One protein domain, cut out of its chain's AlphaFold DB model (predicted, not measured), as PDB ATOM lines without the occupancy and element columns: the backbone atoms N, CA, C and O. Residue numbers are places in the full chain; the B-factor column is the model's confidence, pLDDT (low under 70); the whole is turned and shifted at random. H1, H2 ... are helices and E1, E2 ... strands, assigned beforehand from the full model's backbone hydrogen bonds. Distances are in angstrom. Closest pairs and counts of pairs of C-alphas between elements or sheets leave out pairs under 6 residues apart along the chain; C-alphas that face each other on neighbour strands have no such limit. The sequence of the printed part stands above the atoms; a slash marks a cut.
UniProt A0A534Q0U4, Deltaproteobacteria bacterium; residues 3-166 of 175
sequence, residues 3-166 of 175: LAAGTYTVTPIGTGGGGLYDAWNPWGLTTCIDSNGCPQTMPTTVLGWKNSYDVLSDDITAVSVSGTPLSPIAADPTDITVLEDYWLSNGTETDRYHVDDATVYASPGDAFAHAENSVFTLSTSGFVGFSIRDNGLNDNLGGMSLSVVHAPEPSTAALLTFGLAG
ATOM      1  N   LEU A   3     -37.528  -9.061  11.599       97.38
ATOM      2  CA  LEU A   3     -38.715  -8.817  10.781       97.38
ATOM      3  C   LEU A   3     -38.344  -8.837   9.296       97.38
ATOM      4  O   LEU A   3     -37.248  -8.434   8.912       97.38
ATOM      5  N   ALA A   4     -39.254  -9.319   8.450       97.12
ATOM      6  CA  ALA A   4     -39.098  -9.189   7.003       97.12
ATOM      7  C   ALA A   4     -39.324  -7.732   6.564       97.12
ATOM      8  O   ALA A   4     -40.011  -6.988   7.264       97.12
ATOM      9  N   ALA A   5     -38.810  -7.342   5.396       96.94
ATOM     10  CA  ALA A   5     -39.207  -6.084   4.761       96.94
ATOM     11  C   ALA A   5     -40.739  -6.014   4.621       96.94
ATOM     12  O   ALA A   5     -41.377  -7.030   4.333       96.94
ATOM     13  N   GLY A   6     -41.316  -4.832   4.829       96.25
ATOM     14  CA  GLY A   6     -42.765  -4.648   4.822       96.25
ATOM     15  C   GLY A   6     -43.239  -3.606   5.825       96.25
ATOM     16  O   GLY A   6     -42.443  -2.941   6.489       96.25
ATOM     17  N   THR A   7     -44.557  -3.457   5.921       96.75
ATOM     18  CA  THR A   7     -45.198  -2.516   6.846       96.75
ATOM     19  C   THR A   7     -45.746  -3.267   8.049       96.75
ATOM     20  O   THR A   7     -46.320  -4.341   7.902       96.75
ATOM     21  N   TYR A   8     -45.587  -2.705   9.242       97.75
ATOM     22  CA  TYR A   8     -46.004  -3.311  10.500       97.75
ATOM     23  C   TYR A   8     -46.831  -2.332  11.314       97.75
ATOM     24  O   TYR A   8     -46.496  -1.154  11.399       97.75
ATOM     25  N   THR A   9     -47.885  -2.837  11.943       97.38
ATOM     26  CA  THR A   9     -48.630  -2.126  12.980       97.38
ATOM     27  C   THR A   9     -48.119  -2.570  14.344       97.38
ATOM     28  O   THR A   9     -48.033  -3.772  14.616       97.38
ATOM     29  N   VAL A  10     -47.797  -1.598  15.193       97.31
ATOM     30  CA  VAL A  10     -47.499  -1.788  16.610       97.31
ATOM     31  C   VAL A  10     -48.696  -1.302  17.411       97.31
ATOM     32  O   VAL A  10     -49.131  -0.157  17.287       97.31
ATOM     33  N   THR A  11     -49.239  -2.196  18.224       97.25
ATOM     34  CA  THR A  11     -50.401  -1.934  19.068       97.25
ATOM     35  C   THR A  11     -50.031  -2.232  20.511       97.25
ATOM     36  O   THR A  11     -49.714  -3.389  20.814       97.25
ATOM     37  N   PRO A  12     -50.074  -1.242  21.415       97.62
ATOM     38  CA  PRO A  12     -50.016  -1.508  22.842       97.62
ATOM     39  C   PRO A  12     -51.122  -2.485  23.249       97.62
ATOM     40  O   PRO A  12     -52.293  -2.306  22.918       97.62
ATOM     41  N   ILE A  13     -50.746  -3.549  23.951       97.88
ATOM     42  CA  ILE A  13     -51.668  -4.562  24.463       97.88
ATOM     43  C   ILE A  13     -51.532  -4.647  25.977       97.88
ATOM     44  O   ILE A  13     -50.523  -5.101  26.492       97.88
ATOM     45  N   GLY A  14     -52.556  -4.224  26.708       97.12
ATOM     46  CA  GLY A  14     -52.570  -4.336  28.161       97.12
ATOM     47  C   GLY A  14     -52.724  -5.780  28.640       97.12
ATOM     48  O   GLY A  14     -52.881  -6.728  27.863       97.12
ATOM     49  N   THR A  15     -52.763  -5.945  29.954       97.62
ATOM     50  CA  THR A  15     -53.004  -7.207  30.661       97.62
ATOM     51  C   THR A  15     -54.304  -7.885  30.228       97.62
ATOM     52  O   THR A  15     -54.337  -9.096  30.007       97.62
ATOM     53  N   GLY A  16     -55.361  -7.102  29.986       95.69
ATOM     54  CA  GLY A  16     -56.627  -7.597  29.435       95.69
ATOM     55  C   GLY A  16     -56.522  -8.159  28.009       95.69
ATOM     56  O   GLY A  16     -57.351  -8.975  27.612       95.69
ATOM     57  N   GLY A  17     -55.496  -7.759  27.250       94.12
ATOM     58  CA  GLY A  17     -55.183  -8.248  25.903       94.12
ATOM     59  C   GLY A  17     -54.153  -9.384  25.870       94.12
ATOM     60  O   GLY A  17     -53.688  -9.744  24.790       94.12
ATOM     61  N   GLY A  18     -53.774  -9.936  27.029       96.25
ATOM     62  CA  GLY A  18     -52.740 -10.969  27.150       96.25
ATOM     63  C   GLY A  18     -51.311 -10.430  27.289       96.25
ATOM     64  O   GLY A  18     -50.372 -11.226  27.298       96.25
ATOM     65  N   GLY A  19     -51.140  -9.110  27.405       97.44
ATOM     66  CA  GLY A  19     -49.874  -8.485  27.788       97.44
ATOM     67  C   GLY A  19     -49.511  -8.748  29.254       97.44
ATOM     68  O   GLY A  19     -50.328  -9.208  30.048       97.44
ATOM     69  N   LEU A  20     -48.268  -8.443  29.631       97.56
ATOM     70  CA  LEU A  20     -47.812  -8.519  31.027       97.56
ATOM     71  C   LEU A  20     -48.020  -7.208  31.790       97.56
ATOM     72  O   LEU A  20     -48.112  -7.223  33.014       97.56
ATOM     73  N   TYR A  21     -48.082  -6.087  31.071       98.12
ATOM     74  CA  TYR A  21     -48.131  -4.747  31.641       98.12
ATOM     75  C   TYR A  21     -49.047  -3.847  30.818       98.12
ATOM     76  O   TYR A  21     -49.064  -3.941  29.593       98.12
ATOM     77  N   ASP A  22     -49.764  -2.958  31.502       98.25
ATOM     78  CA  ASP A  22     -50.598  -1.929  30.872       98.25
ATOM     79  C   ASP A  22     -49.776  -0.680  30.506       98.25
ATOM     80  O   ASP A  22     -50.009  -0.052  29.476       98.25
ATOM     81  N   ALA A  23     -48.795  -0.328  31.339       97.88
ATOM     82  CA  ALA A  23     -47.976   0.871  31.213       97.88
ATOM     83  C   ALA A  23     -46.742   0.778  32.126       97.88
ATOM     84  O   ALA A  23     -46.608  -0.148  32.940       97.88
ATOM     85  N   TRP A  24     -45.860   1.771  32.033       97.56
ATOM     86  CA  TRP A  24     -44.668   1.894  32.869       97.56
ATOM     87  C   TRP A  24     -44.604   3.257  33.562       97.56
ATOM     88  O   TRP A  24     -45.285   4.200  33.166       97.56
ATOM     89  N   ASN A  25     -43.822   3.356  34.634       96.94
ATOM     90  CA  ASN A  25     -43.581   4.602  35.359       96.94
ATOM     91  C   ASN A  25     -42.059   4.830  35.478       96.94
ATOM     92  O   ASN A  25     -41.418   4.012  36.145       96.94
ATOM     93  N   PRO A  26     -41.503   5.900  34.869       93.31
ATOM     94  CA  PRO A  26     -40.066   6.213  34.901       93.31
ATOM     95  C   PRO A  26     -39.528   6.685  36.260       93.31
ATOM     96  O   PRO A  26     -38.335   6.866  36.433       93.31
ATOM     97  N   TRP A  27     -40.399   6.979  37.224       94.62
ATOM     98  CA  TRP A  27     -40.009   7.627  38.485       94.62
ATOM     99  C   TRP A  27     -40.317   6.778  39.717       94.62
ATOM    100  O   TRP A  27     -40.139   7.221  40.852       94.62
ATOM    101  N   GLY A  28     -40.915   5.602  39.516       95.25
ATOM    102  CA  GLY A  28     -41.354   4.701  40.581       95.25
ATOM    103  C   GLY A  28     -42.439   5.249  41.511       95.25
ATOM    104  O   GLY A  28     -42.842   4.578  42.462       95.25
ATOM    105  N   LEU A  29     -42.928   6.460  41.253       95.50
ATOM    106  CA  LEU A  29     -43.939   7.138  42.049       95.50
ATOM    107  C   LEU A  29     -44.788   8.067  41.180       95.50
ATOM    108  O   LEU A  29     -44.422   8.423  40.061       95.50
ATOM    109  N   THR A  30     -45.950   8.448  41.699       97.50
ATOM    110  CA  THR A  30     -46.952   9.213  40.955       97.50
ATOM    111  C   THR A  30     -47.389  10.420  41.776       97.50
ATOM    112  O   THR A  30     -47.762  10.280  42.940       97.50
ATOM    113  N   THR A  31     -47.349  11.604  41.165       97.56
ATOM    114  CA  THR A  31     -47.925  12.844  41.713       97.56
ATOM    115  C   THR A  31     -49.122  13.337  40.904       97.56
ATOM    116  O   THR A  31     -49.869  14.179  41.397       97.56
ATOM    117  N   CYS A  32     -49.344  12.799  39.699       97.00
ATOM    118  CA  CYS A  32     -50.579  13.020  38.961       97.00
ATOM    119  C   CYS A  32     -51.769  12.374  39.682       97.00
ATOM    120  O   CYS A  32     -51.725  11.203  40.054       97.00
ATOM    121  N   ILE A  33     -52.838  13.146  39.869       95.12
ATOM    122  CA  ILE A  33     -54.068  12.698  40.539       95.12
ATOM    123  C   ILE A  33     -55.289  12.702  39.613       95.12
ATOM    124  O   ILE A  33     -56.365  12.286  40.037       95.12
ATOM    125  N   ASP A  34     -55.139  13.187  38.378       94.00
ATOM    126  CA  ASP A  34     -56.206  13.204  37.378       94.00
ATOM    127  C   ASP A  34     -56.171  11.907  36.563       94.00
ATOM    128  O   ASP A  34     -55.139  11.531  36.002       94.00
ATOM    129  N   SER A  35     -57.307  11.215  36.493       90.50
ATOM    130  CA  SER A  35     -57.461  10.010  35.674       90.50
ATOM    131  C   SER A  35     -57.453  10.314  34.174       90.50
ATOM    132  O   SER A  35     -57.143   9.435  33.381       90.50
ATOM    133  N   ASN A  36     -57.770  11.549  33.771       93.50
ATOM    134  CA  ASN A  36     -57.644  11.998  32.378       93.50
ATOM    135  C   ASN A  36     -56.213  12.426  32.029       93.50
ATOM    136  O   ASN A  36     -55.958  12.861  30.910       93.50
ATOM    137  N   GLY A  37     -55.292  12.302  32.986       95.12
ATOM    138  CA  GLY A  37     -53.895  12.633  32.809       95.12
ATOM    139  C   GLY A  37     -53.551  14.056  33.226       95.12
ATOM    140  O   GLY A  37     -54.384  14.957  33.327       95.12
ATOM    141  N   CYS A  38     -52.271  14.236  33.501       95.25
ATOM    142  CA  CYS A  38     -51.651  15.504  33.805       95.25
ATOM    143  C   CYS A  38     -50.630  15.803  32.708       95.25
ATOM    144  O   CYS A  38     -49.912  14.884  32.306       95.25
ATOM    145  N   PRO A  39     -50.499  17.064  32.265       91.31
ATOM    146  CA  PRO A  39     -49.472  17.417  31.301       91.31
ATOM    147  C   PRO A  39     -48.103  16.964  31.799       91.31
ATOM    148  O   PRO A  39     -47.716  17.268  32.937       91.31
ATOM    149  N   GLN A  40     -47.362  16.250  30.954       86.31
ATOM    150  CA  GLN A  40     -45.948  16.047  31.210       86.31
ATOM    151  C   GLN A  40     -45.276  17.426  31.255       86.31
ATOM    152  O   GLN A  40     -45.687  18.374  30.590       86.31
ATOM    153  N   THR A  41     -44.275  17.585  32.113       83.50
ATOM    154  CA  THR A  41     -43.600  18.873  32.307       83.50
ATOM    155  C   THR A  41     -42.104  18.702  32.222       83.50
ATOM    156  O   THR A  41     -41.568  17.629  32.505       83.50
ATOM    157  N   MET A  42     -41.443  19.789  31.842       76.25
ATOM    158  CA  MET A  42     -40.004  19.855  31.676       76.25
ATOM    159  C   MET A  42     -39.483  21.222  32.163       76.25
ATOM    160  O   MET A  42     -39.829  22.249  31.576       76.25
ATOM    161  N   PRO A  43     -38.695  21.276  33.258       82.12
ATOM    162  CA  PRO A  43     -38.286  20.142  34.093       82.12
ATOM    163  C   PRO A  43     -39.488  19.417  34.715       82.12
ATOM    164  O   PRO A  43     -40.550  20.007  34.912       82.12
ATOM    165  N   THR A  44     -39.320  18.131  35.011       86.12
ATOM    166  CA  THR A  44     -40.407  17.287  35.513       86.12
ATOM    167  C   THR A  44     -40.886  17.759  36.884       86.12
ATOM    168  O   THR A  44     -40.162  17.690  37.875       86.12
ATOM    169  N   THR A  45     -42.126  18.241  36.936       90.31
ATOM    170  CA  THR A  45     -42.826  18.661  38.165       90.31
ATOM    171  C   THR A  45     -44.030  17.776  38.486       90.31
ATOM    172  O   THR A  45     -44.503  17.764  39.623       90.31
ATOM    173  N   VAL A  46     -44.493  16.999  37.503       92.81
ATOM    174  CA  VAL A  46     -45.572  16.020  37.638       92.81
ATOM    175  C   VAL A  46     -45.057  14.657  37.190       92.81
ATOM    176  O   VAL A  46     -44.438  14.545  36.136       92.81
ATOM    177  N   LEU A  47     -45.301  13.642  38.014       95.06
ATOM    178  CA  LEU A  47     -44.829  12.271  37.852       95.06
ATOM    179  C   LEU A  47     -46.034  11.353  37.689       95.06
ATOM    180  O   LEU A  47     -47.072  11.565  38.326       95.06
ATOM    181  N   GLY A  48     -45.895  10.299  36.897       96.25
ATOM    182  CA  GLY A  48     -46.972   9.341  36.710       96.25
ATOM    183  C   GLY A  48     -46.640   8.214  35.750       96.25
ATOM    184  O   GLY A  48     -45.494   7.998  35.371       96.25
ATOM    185  N   TRP A  49     -47.680   7.469  35.405       97.62
ATOM    186  CA  TRP A  49     -47.614   6.359  34.465       97.62
ATOM    187  C   TRP A  49     -47.664   6.861  33.028       97.62
ATOM    188  O   TRP A  49     -48.310   7.868  32.752       97.62
ATOM    189  N   LYS A  50     -47.009   6.135  32.125       95.19
ATOM    190  CA  LYS A  50     -46.914   6.436  30.699       95.19
ATOM    191  C   LYS A  50     -47.133   5.178  29.869       95.19
ATOM    192  O   LYS A  50     -46.666   4.098  30.241       95.19
ATOM    193  N   ASN A  51     -47.785   5.320  28.718       95.50
ATOM    194  CA  ASN A  51     -47.776   4.303  27.670       95.50
ATOM    195  C   ASN A  51     -46.946   4.816  26.493       95.50
ATOM    196  O   ASN A  51     -47.473   5.202  25.457       95.50
ATOM    197  N   SER A  52     -45.628   4.849  26.689       92.50
ATOM    198  CA  SER A  52     -44.697   5.295  25.655       92.50
ATOM    199  C   SER A  52     -43.581   4.304  25.391       92.50
ATOM    200  O   SER A  52     -43.171   3.543  26.274       92.50
ATOM    201  N   TYR A  53     -43.120   4.272  24.146       93.62
ATOM    202  CA  TYR A  53     -42.114   3.328  23.677       93.62
ATOM    203  C   TYR A  53     -41.349   3.879  22.476       93.62
ATOM    204  O   TYR A  53     -41.829   4.739  21.742       93.62
ATOM    205  N   ASP A  54     -40.161   3.325  22.277       92.31
ATOM    206  CA  ASP A  54     -39.329   3.538  21.106       92.31
ATOM    207  C   ASP A  54     -39.312   2.281  20.241       92.31
ATOM    208  O   ASP A  54     -39.290   1.156  20.752       92.31
ATOM    209  N   VAL A  55     -39.242   2.482  18.928       94.38
ATOM    210  CA  VAL A  55     -38.949   1.435  17.942       94.38
ATOM    211  C   VAL A  55     -37.705   1.841  17.171       94.38
ATOM    212  O   VAL A  55     -37.585   2.999  16.782       94.38
ATOM    213  N   LEU A  56     -36.773   0.905  16.976       92.81
ATOM    214  CA  LEU A  56     -35.444   1.191  16.438       92.81
ATOM    215  C   LEU A  56     -35.084   0.248  15.289       92.81
ATOM    216  O   LEU A  56     -35.191  -0.968  15.449       92.81
ATOM    217  N   SER A  57     -34.630   0.784  14.157       92.88
ATOM    218  CA  SER A  57     -34.010   0.048  13.047       92.88
ATOM    219  C   SER A  57     -33.512   1.020  11.976       92.88
ATOM    220  O   SER A  57     -34.265   1.895  11.563       92.88
ATOM    221  N   ASP A  58     -32.302   0.786  11.455       88.88
ATOM    222  CA  ASP A  58     -31.695   1.548  10.344       88.88
ATOM    223  C   ASP A  58     -32.455   1.421   9.008       88.88
ATOM    224  O   ASP A  58     -32.159   2.119   8.042       88.88
ATOM    225  N   ASP A  59     -33.421   0.503   8.928       92.12
ATOM    226  CA  ASP A  59     -34.186   0.219   7.716       92.12
ATOM    227  C   ASP A  59     -35.570   0.895   7.706       92.12
ATOM    228  O   ASP A  59     -36.334   0.699   6.749       92.12
ATOM    229  N   ILE A  60     -35.917   1.668   8.747       91.50
ATOM    230  CA  ILE A  60     -37.189   2.398   8.844       91.50
ATOM    231  C   ILE A  60     -37.227   3.508   7.791       91.50
ATOM    232  O   ILE A  60     -36.367   4.377   7.737       91.50
ATOM    233  N   THR A  61     -38.269   3.508   6.961       91.25
ATOM    234  CA  THR A  61     -38.415   4.487   5.863       91.25
ATOM    235  C   THR A  61     -39.686   5.323   5.922       91.25
ATOM    236  O   THR A  61     -39.762   6.373   5.287       91.25
ATOM    237  N   ALA A  62     -40.685   4.883   6.682       91.38
ATOM    238  CA  ALA A  62     -41.923   5.618   6.899       91.38
ATOM    239  C   ALA A  62     -42.523   5.225   8.244       91.38
ATOM    240  O   ALA A  62     -42.451   4.053   8.620       91.38
ATOM    241  N   VAL A  63     -43.138   6.188   8.934       91.19
ATOM    242  CA  VAL A  63     -43.860   5.951  10.186       91.19
ATOM    243  C   VAL A  63     -45.095   6.840  10.281       91.19
ATOM    244  O   VAL A  63     -45.122   7.958   9.760       91.19
ATOM    245  N   SER A  64     -46.111   6.345  10.976       91.81
ATOM    246  CA  SER A  64     -47.208   7.143  11.509       91.81
ATOM    247  C   SER A  64     -47.537   6.750  12.948       91.81
ATOM    248  O   SER A  64     -47.360   5.597  13.338       91.81
ATOM    249  N   VAL A  65     -48.048   7.706  13.722       89.88
ATOM    250  CA  VAL A  65     -48.603   7.497  15.070       89.88
ATOM    251  C   VAL A  65     -50.034   8.007  15.070       89.88
ATOM    252  O   VAL A  65     -50.316   9.061  14.499       89.88
ATOM    253  N   SER A  66     -50.963   7.209  15.597       88.38
ATOM    254  CA  SER A  66     -52.401   7.520  15.598       88.38
ATOM    255  C   SER A  66     -52.946   7.918  14.211       88.38
ATOM    256  O   SER A  66     -53.885   8.697  14.074       88.38
ATOM    257  N   GLY A  67     -52.349   7.362  13.147       89.31
ATOM    258  CA  GLY A  67     -52.696   7.646  11.750       89.31
ATOM    259  C   GLY A  67     -52.052   8.903  11.152       89.31
ATOM    260  O   GLY A  67     -52.177   9.117   9.947       89.31
ATOM    261  N   THR A  68     -51.327   9.694  11.941       87.69
ATOM    262  CA  THR A  68     -50.603  10.887  11.491       87.69
ATOM    263  C   THR A  68     -49.207  10.500  11.006       87.69
ATOM    264  O   THR A  68     -48.418   9.998  11.806       87.69
ATOM    265  N   PRO A  69     -48.870  10.692   9.716       90.25
ATOM    266  CA  PRO A  69     -47.521  10.452   9.217       90.25
ATOM    267  C   PRO A  69     -46.526  11.401   9.864       90.25
ATOM    268  O   PRO A  69     -46.797  12.594  10.005       90.25
ATOM    269  N   LEU A  70     -45.354  10.878  10.192       83.31
ATOM    270  CA  LEU A  70     -44.325  11.643  10.866       83.31
ATOM    271  C   LEU A  70     -43.151  11.873   9.920       83.31
ATOM    272  O   LEU A  70     -42.761  10.998   9.144       83.31
ATOM    273  N   SER A  71     -42.621  13.094   9.939       82.25
ATOM    274  CA  SER A  71     -41.499  13.481   9.084       82.25
ATOM    275  C   SER A  71     -40.187  13.337   9.854       82.25
ATOM    276  O   SER A  71     -40.123  13.814  10.984       82.25
ATOM    277  N   PRO A  72     -39.141  12.730   9.261       77.06
ATOM    278  CA  PRO A  72     -37.811  12.690   9.860       77.06
ATOM    279  C   PRO A  72     -37.353  14.077  10.317       77.06
ATOM    280  O   PRO A  72     -37.335  15.011   9.513       77.06
ATOM    281  N   ILE A  73     -36.931  14.200  11.575       72.81
ATOM    282  CA  ILE A  73     -36.149  15.350  12.043       72.81
ATOM    283  C   ILE A  73     -34.672  14.970  12.149       72.81
ATOM    284  O   ILE A  73     -34.326  13.798  12.231       72.81
ATOM    285  N   ALA A  74     -33.794  15.969  12.092       64.69
ATOM    286  CA  ALA A  74     -32.353  15.775  11.933       64.69
ATOM    287  C   ALA A  74     -31.587  15.520  13.245       64.69
ATOM    288  O   ALA A  74     -30.364  15.510  13.231       64.69
ATOM    289  N   ALA A  75     -32.238  15.376  14.392       64.62
ATOM    290  CA  ALA A  75     -31.586  14.964  15.634       64.62
ATOM    291  C   ALA A  75     -32.641  14.627  16.685       64.62
ATOM    292  O   ALA A  75     -33.781  15.081  16.578       64.62
ATOM    293  N   ASP A  76     -32.214  13.898  17.716       61.78
ATOM    294  CA  ASP A  76     -32.904  13.866  19.004       61.78
ATOM    295  C   ASP A  76     -33.140  15.325  19.476       61.78
ATOM    296  O   ASP A  76     -32.183  16.115  19.516       61.78
ATOM    297  N   PRO A  77     -34.391  15.736  19.733       60.41
ATOM    298  CA  PRO A  77     -34.755  17.039  20.261       60.41
ATOM    299  C   PRO A  77     -33.990  17.329  21.545       60.41
ATOM    300  O   PRO A  77     -34.245  16.805  22.621       60.41
ATOM    301  N   THR A  78     -33.032  18.243  21.434       56.28
ATOM    302  CA  THR A  78     -32.320  18.781  22.598       56.28
ATOM    303  C   THR A  78     -33.155  19.815  23.353       56.28
ATOM    304  O   THR A  78     -32.765  20.250  24.440       56.28
ATOM    305  N   ASP A  79     -34.294  20.218  22.783       54.25
ATOM    306  CA  ASP A  79     -35.247  21.099  23.429       54.25
ATOM    307  C   ASP A  79     -36.136  20.290  24.368       54.25
ATOM    308  O   ASP A  79     -37.107  19.649  23.975       54.25
ATOM    309  N   ILE A  80     -35.787  20.379  25.646       50.53
ATOM    310  CA  ILE A  80     -36.496  19.763  26.759       50.53
ATOM    311  C   ILE A  80     -37.973  20.195  26.834       50.53
ATOM    312  O   ILE A  80     -38.714  19.613  27.598       50.53
ATOM    313  N   THR A  81     -38.438  21.201  26.086       48.84
ATOM    314  CA  THR A  81     -39.851  21.622  26.080       48.84
ATOM    315  C   THR A  81     -40.739  20.877  25.082       48.84
ATOM    316  O   THR A  81     -41.956  21.078  25.105       48.84
ATOM    317  N   VAL A  82     -40.174  20.001  24.245       51.53
ATOM    318  CA  VAL A  82     -40.945  19.158  23.326       51.53
ATOM    319  C   VAL A  82     -41.248  17.825  24.013       51.53
ATOM    320  O   VAL A  82     -40.362  17.159  24.541       51.53
ATOM    321  N   LEU A  83     -42.537  17.507  24.129       52.31
ATOM    322  CA  LEU A  83     -43.050  16.368  24.901       52.31
ATOM    323  C   LEU A  83     -43.701  15.295  24.015       52.31
ATOM    324  O   LEU A  83     -43.991  14.212  24.509       52.31
ATOM    325  N   GLU A  84     -43.885  15.586  22.727       47.00
ATOM    326  CA  GLU A  84     -44.323  14.655  21.687       47.00
ATOM    327  C   GLU A  84     -43.248  14.677  20.611       47.00
ATOM    328  O   GLU A  84     -43.062  15.710  19.967       47.00
ATOM    329  N   ASP A  85     -42.532  13.578  20.400       52.97
ATOM    330  CA  ASP A  85     -41.484  13.587  19.392       52.97
ATOM    331  C   ASP A  85     -41.503  12.370  18.484       52.97
ATOM    332  O   ASP A  85     -41.663  11.235  18.906       52.97
ATOM    333  N   TYR A  86     -41.233  12.617  17.209       50.56
ATOM    334  CA  TYR A  86     -40.844  11.613  16.240       50.56
ATOM    335  C   TYR A  86     -39.477  11.994  15.703       50.56
ATOM    336  O   TYR A  86     -39.368  12.939  14.921       50.56
ATOM    337  N   TRP A  87     -38.433  11.277  16.111       57.84
ATOM    338  CA  TRP A  87     -37.082  11.553  15.643       57.84
ATOM    339  C   TRP A  87     -36.456  10.361  14.963       57.84
ATOM    340  O   TRP A  87     -36.326   9.310  15.569       57.84
ATOM    341  N   LEU A  88     -36.001  10.565  13.731       51.66
ATOM    342  CA  LEU A  88     -35.076   9.663  13.059       51.66
ATOM    343  C   LEU A  88     -33.658  10.128  13.418       51.66
ATOM    344  O   LEU A  88     -33.387  11.327  13.471       51.66
ATOM    345  N   SER A  89     -32.750   9.216  13.753       50.25
ATOM    346  CA  SER A  89     -31.495   9.528  14.460       50.25
ATOM    347  C   SER A  89     -30.366  10.025  13.550       50.25
ATOM    348  O   SER A  89     -29.184   9.785  13.813       50.25
ATOM    349  N   ASN A  90     -30.723  10.740  12.480       49.53
ATOM    350  CA  ASN A  90     -29.828  11.484  11.588       49.53
ATOM    351  C   ASN A  90     -28.522  10.761  11.197       49.53
ATOM    352  O   ASN A  90     -27.474  11.388  11.038       49.53
ATOM    353  N   GLY A  91     -28.574   9.435  11.051       51.75
ATOM    354  CA  GLY A  91     -27.471   8.626  10.537       51.75
ATOM    355  C   GLY A  91     -26.216   8.516  11.415       51.75
ATOM    356  O   GLY A  91     -25.199   8.032  10.917       51.75
ATOM    357  N   THR A  92     -26.236   8.945  12.683       58.44
ATOM    358  CA  THR A  92     -25.120   8.705  13.631       58.44
ATOM    359  C   THR A  92     -25.423   7.637  14.676       58.44
ATOM    360  O   THR A  92     -24.501   7.049  15.238       58.44
ATOM    361  N   GLU A  93     -26.702   7.372  14.918       70.94
ATOM    362  CA  GLU A  93     -27.204   6.280  15.756       70.94
ATOM    363  C   GLU A  93     -28.242   5.483  14.965       70.94
ATOM    364  O   GLU A  93     -28.598   5.889  13.858       70.94
ATOM    365  N   THR A  94     -28.738   4.382  15.536       79.19
ATOM    366  CA  THR A  94     -29.806   3.604  14.908       79.19
ATOM    367  C   THR A  94     -31.100   4.392  14.828       79.19
ATOM    368  O   THR A  94     -31.570   4.896  15.855       79.19
ATOM    369  N   ASP A  95     -31.678   4.446  13.623       84.62
ATOM    370  CA  ASP A  95     -32.929   5.159  13.371       84.62
ATOM    371  C   ASP A  95     -34.012   4.692  14.335       84.62
ATOM    372  O   ASP A  95     -34.148   3.506  14.647       84.62
ATOM    373  N   ARG A  96     -34.765   5.654  14.853       86.31
ATOM    374  CA  ARG A  96     -35.711   5.462  15.942       86.31
ATOM    375  C   ARG A  96     -37.009   6.180  15.615       86.31
ATOM    376  O   ARG A  96     -37.073   6.999  14.712       86.31
ATOM    377  N   TYR A  97     -38.062   5.854  16.336       88.69
ATOM    378  CA  TYR A  97     -39.139   6.789  16.580       88.69
ATOM    379  C   TYR A  97     -39.729   6.555  17.955       88.69
ATOM    380  O   TYR A  97     -39.583   5.463  18.504       88.69
ATOM    381  N   HIS A  98     -40.380   7.582  18.489       88.12
ATOM    382  CA  HIS A  98     -41.038   7.544  19.780       88.12
ATOM    383  C   HIS A  98     -42.543   7.657  19.607       88.12
ATOM    384  O   HIS A  98     -43.030   8.280  18.663       88.12
ATOM    385  N   VAL A  99     -43.256   7.016  20.516       90.25
ATOM    386  CA  VAL A  99     -44.706   7.080  20.630       90.25
ATOM    387  C   VAL A  99     -45.003   7.518  22.050       90.25
ATOM    388  O   VAL A  99     -44.616   6.807  22.976       90.25
ATOM    389  N   ASP A 100     -45.620   8.687  22.210       87.31
ATOM    390  CA  ASP A 100     -45.921   9.331  23.491       87.31
ATOM    391  C   ASP A 100     -46.993  10.403  23.268       87.31
ATOM    392  O   ASP A 100     -46.971  11.086  22.245       87.31
ATOM    393  N   ASP A 101     -47.909  10.544  24.222       88.94
ATOM    394  CA  ASP A 101     -49.044  11.474  24.190       88.94
ATOM    395  C   ASP A 101     -48.796  12.745  25.028       88.94
ATOM    396  O   ASP A 101     -49.734  13.469  25.384       88.94
ATOM    397  N   ALA A 102     -47.537  12.981  25.417       87.50
ATOM    398  CA  ALA A 102     -47.098  14.077  26.276       87.50
ATOM    399  C   ALA A 102     -47.830  14.162  27.625       87.50
ATOM    400  O   ALA A 102     -47.863  15.224  28.265       87.50
ATOM    401  N   THR A 103     -48.400  13.052  28.092       91.44
ATOM    402  CA  THR A 103     -49.244  13.007  29.281       91.44
ATOM    403  C   THR A 103     -48.738  11.955  30.265       91.44
ATOM    404  O   THR A 103     -48.214  10.901  29.914       91.44
ATOM    405  N   VAL A 104     -48.860  12.256  31.558       95.31
ATOM    406  CA  VAL A 104     -48.613  11.290  32.634       95.31
ATOM    407  C   VAL A 104     -49.903  11.024  33.387       95.31
ATOM    408  O   VAL A 104     -50.701  11.930  33.613       95.31
ATOM    409  N   TYR A 105     -50.099   9.789  33.829       97.44
ATOM    410  CA  TYR A 105     -51.375   9.343  34.379       97.44
ATOM    411  C   TYR A 105     -51.274   8.891  35.832       97.44
ATOM    412  O   TYR A 105     -50.217   8.472  36.319       97.44
ATOM    413  N   ALA A 106     -52.409   8.955  36.532       97.81
ATOM    414  CA  ALA A 106     -52.528   8.539  37.926       97.81
ATOM    415  C   ALA A 106     -52.319   7.022  38.120       97.81
ATOM    416  O   ALA A 106     -51.846   6.587  39.173       97.81
ATOM    417  N   SER A 107     -52.636   6.206  37.110       97.94
ATOM    418  CA  SER A 107     -52.550   4.746  37.176       97.94
ATOM    419  C   SER A 107     -52.075   4.132  35.847       97.94
ATOM    420  O   SER A 107     -52.173   4.781  34.802       97.94
ATOM    421  N   PRO A 108     -51.587   2.874  35.846       98.12
ATOM    422  CA  PRO A 108     -51.187   2.211  34.607       98.12
ATOM    423  C   PRO A 108     -52.365   1.959  33.659       98.12
ATOM    424  O   PRO A 108     -52.194   2.008  32.445       98.12
ATOM    425  N   GLY A 109     -53.562   1.714  34.204       97.69
ATOM    426  CA  GLY A 109     -54.771   1.513  33.406       97.69
ATOM    427  C   GLY A 109     -55.219   2.791  32.695       97.69
ATOM    428  O   GLY A 109     -55.609   2.728  31.533       97.69
ATOM    429  N   ASP A 110     -55.095   3.943  33.360       97.88
ATOM    430  CA  ASP A 110     -55.396   5.244  32.752       97.88
ATOM    431  C   ASP A 110     -54.416   5.554  31.612       97.88
ATOM    432  O   ASP A 110     -54.849   5.941  30.530       97.88
ATOM    433  N   ALA A 111     -53.115   5.295  31.804       97.44
ATOM    434  CA  ALA A 111     -52.120   5.438  30.737       97.44
ATOM    435  C   ALA A 111     -52.404   4.508  29.549       97.44
ATOM    436  O   ALA A 111     -52.341   4.923  28.397       97.44
ATOM    437  N   PHE A 112     -52.762   3.248  29.809       97.75
ATOM    438  CA  PHE A 112     -53.110   2.311  28.741       97.75
ATOM    439  C   PHE A 112     -54.367   2.726  27.966       97.75
ATOM    440  O   PHE A 112     -54.444   2.509  26.759       97.75
ATOM    441  N   ALA A 113     -55.346   3.348  28.628       96.81
ATOM    442  CA  ALA A 113     -56.559   3.831  27.972       96.81
ATOM    443  C   ALA A 113     -56.293   4.938  26.933       96.81
ATOM    444  O   ALA A 113     -57.141   5.162  26.069       96.81
ATOM    445  N   HIS A 114     -55.128   5.587  27.000       94.50
ATOM    446  CA  HIS A 114     -54.687   6.639  26.082       94.50
ATOM    447  C   HIS A 114     -53.536   6.189  25.170       94.50
ATOM    448  O   HIS A 114     -52.988   6.984  24.417       94.50
ATOM    449  N   ALA A 115     -53.196   4.899  25.196       94.75
ATOM    450  CA  ALA A 115     -52.104   4.339  24.418       94.75
ATOM    451  C   ALA A 115     -52.273   4.563  22.908       94.75
ATOM    452  O   ALA A 115     -53.331   4.290  22.329       94.75
ATOM    453  N   GLU A 116     -51.189   4.972  22.253       93.50
ATOM    454  CA  GLU A 116     -51.189   5.239  20.821       93.50
ATOM    455  C   GLU A 116     -50.604   4.082  20.001       93.50
ATOM    456  O   GLU A 116     -49.570   3.476  20.310       93.50
ATOM    457  N   ASN A 117     -51.276   3.791  18.888       94.12
ATOM    458  CA  ASN A 117     -50.777   2.844  17.898       94.12
ATOM    459  C   ASN A 117     -49.783   3.531  16.970       94.12
ATOM    460  O   ASN A 117     -49.966   4.691  16.597       94.12
ATOM    461  N   SER A 118     -48.812   2.766  16.488       94.50
ATOM    462  CA  SER A 118     -47.911   3.215  15.433       94.50
ATOM    463  C   SER A 118     -47.870   2.239  14.266       94.50
ATOM    464  O   SER A 118     -48.222   1.061  14.375       94.50
ATOM    465  N   VAL A 119     -47.472   2.748  13.107       95.56
ATOM    466  CA  VAL A 119     -47.216   1.961  11.905       95.56
ATOM    467  C   VAL A 119     -45.848   2.347  11.384       95.56
ATOM    468  O   VAL A 119     -45.578   3.533  11.264       95.56
ATOM    469  N   PHE A 120     -45.010   1.374  11.035       94.69
ATOM    470  CA  PHE A 120     -43.709   1.631  10.421       94.69
ATOM    471  C   PHE A 120     -43.450   0.722   9.220       94.69
ATOM    472  O   PHE A 120     -43.963  -0.396   9.152       94.69
ATOM    473  N   THR A 121     -42.632   1.194   8.282       95.31
ATOM    474  CA  THR A 121     -42.213   0.437   7.097       95.31
ATOM    475  C   THR A 121     -40.712   0.183   7.122       95.31
ATOM    476  O   THR A 121     -39.924   1.125   7.214       95.31
ATOM    477  N   LEU A 122     -40.327  -1.086   6.973       95.38
ATOM    478  CA  LEU A 122     -38.947  -1.518   6.771       95.38
ATOM    479  C   LEU A 122     -38.654  -1.688   5.284       95.38
ATOM    480  O   LEU A 122     -39.362  -2.419   4.583       95.38
ATOM    481  N   SER A 123     -37.580  -1.056   4.818       95.06
ATOM    482  CA  SER A 123     -37.105  -1.197   3.438       95.06
ATOM    483  C   SER A 123     -36.402  -2.529   3.178       95.06
ATOM    484  O   SER A 123     -36.475  -3.055   2.064       95.06
ATOM    485  N   THR A 124     -35.761  -3.104   4.199       95.81
ATOM    486  CA  THR A 124     -35.116  -4.417   4.127       95.81
ATOM    487  C   THR A 124     -35.463  -5.280   5.343       95.81
ATOM    488  O   THR A 124     -35.994  -4.799   6.343       95.81
ATOM    489  N   SER A 125     -35.245  -6.594   5.235       97.25
ATOM    490  CA  SER A 125     -35.437  -7.509   6.362       97.25
ATOM    491  C   SER A 125     -34.307  -7.325   7.370       97.25
ATOM    492  O   SER A 125     -33.140  -7.475   7.007       97.25
ATOM    493  N   GLY A 126     -34.641  -7.092   8.635       95.56
ATOM    494  CA  GLY A 126     -33.654  -6.692   9.629       95.56
ATOM    495  C   GLY A 126     -34.113  -6.867  11.070       95.56
ATOM    496  O   GLY A 126     -35.212  -7.349  11.362       95.56
ATOM    497  N   PHE A 127     -33.230  -6.494  11.994       96.25
ATOM    498  CA  PHE A 127     -33.561  -6.447  13.410       96.25
ATOM    499  C   PHE A 127     -34.258  -5.133  13.751       96.25
ATOM    500  O   PHE A 127     -33.754  -4.057  13.451       96.25
ATOM    501  N   VAL A 128     -35.385  -5.254  14.447       97.19
ATOM    502  CA  VAL A 128     -36.108  -4.148  15.071       97.19
ATOM    503  C   VAL A 128     -35.968  -4.236  16.585       97.19
ATOM    504  O   VAL A 128     -36.237  -5.285  17.190       97.19
ATOM    505  N   GLY A 129     -35.501  -3.147  17.182       96.50
ATOM    506  CA  GLY A 129     -35.407  -2.931  18.620       96.50
ATOM    507  C   GLY A 129     -36.655  -2.249  19.172       96.50
ATOM    508  O   GLY A 129     -37.355  -1.543  18.453       96.50
ATOM    509  N   PHE A 130     -36.904  -2.470  20.460       95.44
ATOM    510  CA  PHE A 130     -37.940  -1.789  21.228       95.44
ATOM    511  C   PHE A 130     -37.344  -1.375  22.569       95.44
ATOM    512  O   PHE A 130     -36.628  -2.172  23.182       95.44
ATOM    513  N   SER A 131     -37.639  -0.166  23.032       91.88
ATOM    514  CA  SER A 131     -37.177   0.306  24.340       91.88
ATOM    515  C   SER A 131     -38.163   1.265  24.990       91.88
ATOM    516  O   SER A 131     -39.020   1.843  24.333       91.88
ATOM    517  N   ILE A 132     -38.020   1.438  26.298       89.94
ATOM    518  CA  ILE A 132     -38.542   2.599  27.022       89.94
ATOM    519  C   ILE A 132     -37.430   3.645  27.110       89.94
ATOM    520  O   ILE A 132     -36.249   3.287  27.127       89.94
ATOM    521  N   ARG A 133     -37.798   4.926  27.135       84.00
ATOM    522  CA  ARG A 133     -36.838   6.030  27.136       84.00
ATOM    523  C   ARG A 133     -36.712   6.638  28.512       84.00
ATOM    524  O   ARG A 133     -37.593   7.374  28.945       84.00
ATOM    525  N   ASP A 134     -35.591   6.364  29.157       85.00
ATOM    526  CA  ASP A 134     -35.324   6.877  30.487       85.00
ATOM    527  C   ASP A 134     -33.825   6.879  30.803       85.00
ATOM    528  O   ASP A 134     -33.075   6.015  30.348       85.00
ATOM    529  N   ASN A 135     -33.404   7.858  31.599       80.00
ATOM    530  CA  ASN A 135     -32.036   8.014  32.076       80.00
ATOM    531  C   ASN A 135     -31.839   7.408  33.479       80.00
ATOM    532  O   ASN A 135     -30.700   7.124  33.856       80.00
ATOM    533  N   GLY A 136     -32.918   7.201  34.246       85.56
ATOM    534  CA  GLY A 136     -32.908   6.607  35.587       85.56
ATOM    535  C   GLY A 136     -33.588   5.242  35.607       85.56
ATOM    536  O   GLY A 136     -34.748   5.125  35.940       85.56
ATOM    537  N   LEU A 137     -32.882   4.167  35.254       85.81
ATOM    538  CA  LEU A 137     -33.538   2.855  35.097       85.81
ATOM    539  C   LEU A 137     -33.824   2.117  36.417       85.81
ATOM    540  O   LEU A 137     -34.441   1.052  36.410       85.81
ATOM    541  N   ASN A 138     -33.304   2.605  37.543       93.56
ATOM    542  CA  ASN A 138     -33.303   1.875  38.814       93.56
ATOM    543  C   ASN A 138     -34.593   2.036  39.629       93.56
ATOM    544  O   ASN A 138     -34.784   1.292  40.591       93.56
ATOM    545  N   ASP A 139     -35.439   2.999  39.285       95.00
ATOM    546  CA  ASP A 139     -36.717   3.296  39.932       95.00
ATOM    547  C   ASP A 139     -37.930   2.967  39.052       95.00
ATOM    548  O   ASP A 139     -39.068   3.153  39.480       95.00
ATOM    549  N   ASN A 140     -37.716   2.372  37.878       95.56
ATOM    550  CA  ASN A 140     -38.803   2.066  36.953       95.56
ATOM    551  C   ASN A 140     -39.735   0.979  37.480       95.56
ATOM    552  O   ASN A 140     -39.307  -0.060  37.989       95.56
ATOM    553  N   LEU A 141     -41.038   1.203  37.293       97.38
ATOM    554  CA  LEU A 141     -42.092   0.240  37.607       97.38
ATOM    555  C   LEU A 141     -42.897  -0.119  36.356       97.38
ATOM    556  O   LEU A 141     -43.079   0.698  35.457       97.38
ATOM    557  N   GLY A 142     -43.438  -1.339  36.334       96.50
ATOM    558  CA  GLY A 142     -44.281  -1.827  35.240       96.50
ATOM    559  C   GLY A 142     -43.493  -2.168  33.975       96.50
ATOM    560  O   GLY A 142     -42.387  -2.705  34.047       96.50
ATOM    561  N   GLY A 143     -44.087  -1.898  32.814       96.25
ATOM    562  CA  GLY A 143     -43.475  -2.182  31.520       96.25
ATOM    563  C   GLY A 143     -44.418  -1.937  30.345       96.25
ATOM    564  O   GLY A 143     -45.567  -1.544  30.516       96.25
ATOM    565  N   MET A 144     -43.927  -2.212  29.139       96.31
ATOM    566  CA  MET A 144     -44.719  -2.141  27.912       96.31
ATOM    567  C   MET A 144     -45.017  -3.541  27.396       96.31
ATOM    568  O   MET A 144     -44.167  -4.431  27.430       96.31
ATOM    569  N   SER A 145     -46.231  -3.735  26.896       97.94
ATOM    570  CA  SER A 145     -46.634  -4.938  26.178       97.94
ATOM    571  C   SER A 145     -47.124  -4.514  24.799       97.94
ATOM    572  O   SER A 145     -48.025  -3.689  24.683       97.94
ATOM    573  N   LEU A 146     -46.479  -5.027  23.751       97.81
ATOM    574  CA  LEU A 146     -46.676  -4.583  22.372       97.81
ATOM    575  C   LEU A 146     -47.001  -5.786  21.484       97.81
ATOM    576  O   LEU A 146     -46.293  -6.794  21.501       97.81
ATOM    577  N   SER A 147     -48.055  -5.662  20.685       97.62
ATOM    578  CA  SER A 147     -48.355  -6.559  19.574       97.62
ATOM    579  C   SER A 147     -47.778  -5.963  18.298       97.62
ATOM    580  O   SER A 147     -48.044  -4.805  17.985       97.62
ATOM    581  N   VAL A 148     -46.988  -6.746  17.565       97.81
ATOM    582  CA  VAL A 148     -46.347  -6.319  16.316       97.81
ATOM    583  C   VAL A 148     -46.826  -7.237  15.206       97.81
ATOM    584  O   VAL A 148     -46.519  -8.430  15.199       97.81
ATOM    585  N   VAL A 149     -47.603  -6.689  14.275       97.06
ATOM    586  CA  VAL A 149     -48.268  -7.466  13.223       97.06
ATOM    587  C   VAL A 149     -47.927  -6.879  11.862       97.06
ATOM    588  O   VAL A 149     -48.002  -5.671  11.665       97.06
ATOM    589  N   HIS A 150     -47.567  -7.742  10.912       95.62
ATOM    590  CA  HIS A 150     -47.367  -7.337   9.523       95.62
ATOM    591  C   HIS A 150     -48.692  -6.829   8.941       95.62
ATOM    592  O   HIS A 150     -49.686  -7.561   8.900       95.62
ATOM    593  N   ALA A 151     -48.711  -5.573   8.508       85.50
ATOM    594  CA  ALA A 151     -49.863  -4.963   7.878       85.50
ATOM    595  C   ALA A 151     -50.087  -5.596   6.491       85.50
ATOM    596  O   ALA A 151     -49.124  -5.914   5.787       85.50
ATOM    597  N   PRO A 152     -51.341  -5.807   6.062       76.06
ATOM    598  CA  PRO A 152     -51.612  -6.225   4.697       76.06
ATOM    599  C   PRO A 152     -51.082  -5.169   3.724       76.06
ATOM    600  O   PRO A 152     -51.338  -3.979   3.913       76.06
ATOM    601  N   GLU A 153     -50.404  -5.602   2.661       65.50
ATOM    602  CA  GLU A 153     -50.097  -4.719   1.535       65.50
ATOM    603  C   GLU A 153     -51.399  -4.046   1.070       65.50
ATOM    604  O   GLU A 153     -52.406  -4.752   0.885       65.50
ATOM    605  N   PRO A 154     -51.439  -2.714   0.875       58.75
ATOM    606  CA  PRO A 154     -52.613  -2.075   0.307       58.75
ATOM    607  C   PRO A 154     -52.872  -2.719  -1.053       58.75
ATOM    608  O   PRO A 154     -52.081  -2.591  -1.987       58.75
ATOM    609  N   SER A 155     -53.962  -3.488  -1.142       55.00
ATOM    610  CA  SER A 155     -54.213  -4.319  -2.315       55.00
ATOM    611  C   SER A 155     -54.176  -3.456  -3.577       55.00
ATOM    612  O   SER A 155     -54.864  -2.437  -3.683       55.00
ATOM    613  N   THR A 156     -53.385  -3.874  -4.562       54.25
ATOM    614  CA  THR A 156     -53.207  -3.193  -5.855       54.25
ATOM    615  C   THR A 156     -54.545  -2.939  -6.575       54.25
ATOM    616  O   THR A 156     -54.646  -2.055  -7.425       54.25
ATOM    617  N   ALA A 157     -55.603  -3.665  -6.193       49.25
ATOM    618  CA  ALA A 157     -56.977  -3.463  -6.641       49.25
ATOM    619  C   ALA A 157     -57.513  -2.047  -6.353       49.25
ATOM    620  O   ALA A 157     -58.193  -1.488  -7.211       49.25
ATOM    621  N   ALA A 158     -57.162  -1.437  -5.213       51.81
ATOM    622  CA  ALA A 158     -57.598  -0.080  -4.870       51.81
ATOM    623  C   ALA A 158     -56.958   0.987  -5.782       51.81
ATOM    624  O   ALA A 158     -57.615   1.955  -6.167       51.81
ATOM    625  N   LEU A 159     -55.703   0.780  -6.199       53.75
ATOM    626  CA  LEU A 159     -54.992   1.670  -7.126       53.75
ATOM    627  C   LEU A 159     -55.509   1.546  -8.571       53.75
ATOM    628  O   LEU A 159     -55.601   2.550  -9.279       53.75
ATOM    629  N   LEU A 160     -55.915   0.348  -9.009       52.81
ATOM    630  CA  LEU A 160     -56.479   0.156 -10.353       52.81
ATOM    631  C   LEU A 160     -57.890   0.750 -10.518       52.81
ATOM    632  O   LEU A 160     -58.226   1.218 -11.609       52.81
ATOM    633  N   THR A 161     -58.716   0.773  -9.466       52.75
ATOM    634  CA  THR A 161     -60.091   1.301  -9.552       52.75
ATOM    635  C   THR A 161     -60.156   2.808  -9.801       52.75
ATOM    636  O   THR A 161     -61.035   3.259 -10.536       52.75
ATOM    637  N   PHE A 162     -59.202   3.593  -9.289       55.12
ATOM    638  CA  PHE A 162     -59.136   5.031  -9.585       55.12
ATOM    639  C   PHE A 162     -58.571   5.325 -10.984       55.12
ATOM    640  O   PHE A 162     -58.974   6.302 -11.616       55.12
ATOM    641  N   GLY A 163     -57.697   4.462 -11.517       50.94
ATOM    642  CA  GLY A 163     -57.105   4.634 -12.849       50.94
ATOM    643  C   GLY A 163     -58.083   4.415 -14.014       50.94
ATOM    644  O   GLY A 163     -57.961   5.062 -15.054       50.94
ATOM    645  N   LEU A 164     -59.087   3.548 -13.851       54.16
ATOM    646  CA  LEU A 164     -60.038   3.212 -14.924       54.16
ATOM    647  C   LEU A 164     -61.234   4.175 -15.028       54.16
ATOM    648  O   LEU A 164     -61.811   4.310 -16.108       54.16
ATOM    649  N   ALA A 165     -61.575   4.905 -13.962       53.94
ATOM    650  CA  ALA A 165     -62.647   5.906 -13.997       53.94
ATOM    651  C   ALA A 165     -62.286   7.155 -14.835       53.94
ATOM    652  O   ALA A 165     -63.173   7.846 -15.336       53.94
ATOM    653  N   GLY A 166     -60.990   7.428 -15.049       52.56
ATOM    654  CA  GLY A 166     -60.503   8.613 -15.767       52.56
ATOM    655  C   GLY A 166     -60.595   8.561 -17.300       52.56
ATOM    656  O   GLY A 166     -60.536   9.604 -17.948       52.56
TER     657      GLY A 166
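Overview. This is residues 3 to 166 of the 175 residues of a protein of Deltaproteobacteria bacterium (UniProt A0A534Q0U4). Little regular structure: two small antiparallel sheets, E3-E5-E1-E7 and E4-E2-E6, loosely face to face among long loops, with a free tail ending in H2. The 164 printed residues, 50 in named elements, are mixed: two helices, seven strands, ordered E1 E2 E3 E4 H1 E5 E6 E7 H2. The whole is compact, radius of gyration of the C-alphas 17.4 A, but elongated, spanning 58 by 38 by 30 A.

Along the chain. E3 is residues 60 to 65, E5 118 to 122, E7 146 to 150, E4 96 to 99, E2 53 to 56, E6 129 to 131, H1 108 to 113. E1, residues 6 to 12, 19.7 A, begins at C-alpha 6 (-42.765, -4.648, 4.822). H2, residues 156 to 165, 15.4 A, ends at C-alpha 165 (-62.647, 5.906, -13.997).

Arrangement. The larger sheet is twisted; E1 and E7 have N 9 and O 149 within hydrogen-bond range, 2.9 A. The closest C-alphas of E3 and E4, Val 65 and Val 99, are 6.8 A apart. In H1 every O i to N i+4 pair is within hydrogen-bond range, in H2 3 of 6.

Size, cuts and confidence. The printed part has no cut. Links E1 to E2, E3 to E4 and E6 to E7 are long. Residues 74 to 92 and 153 to 166 have pLDDT under 70.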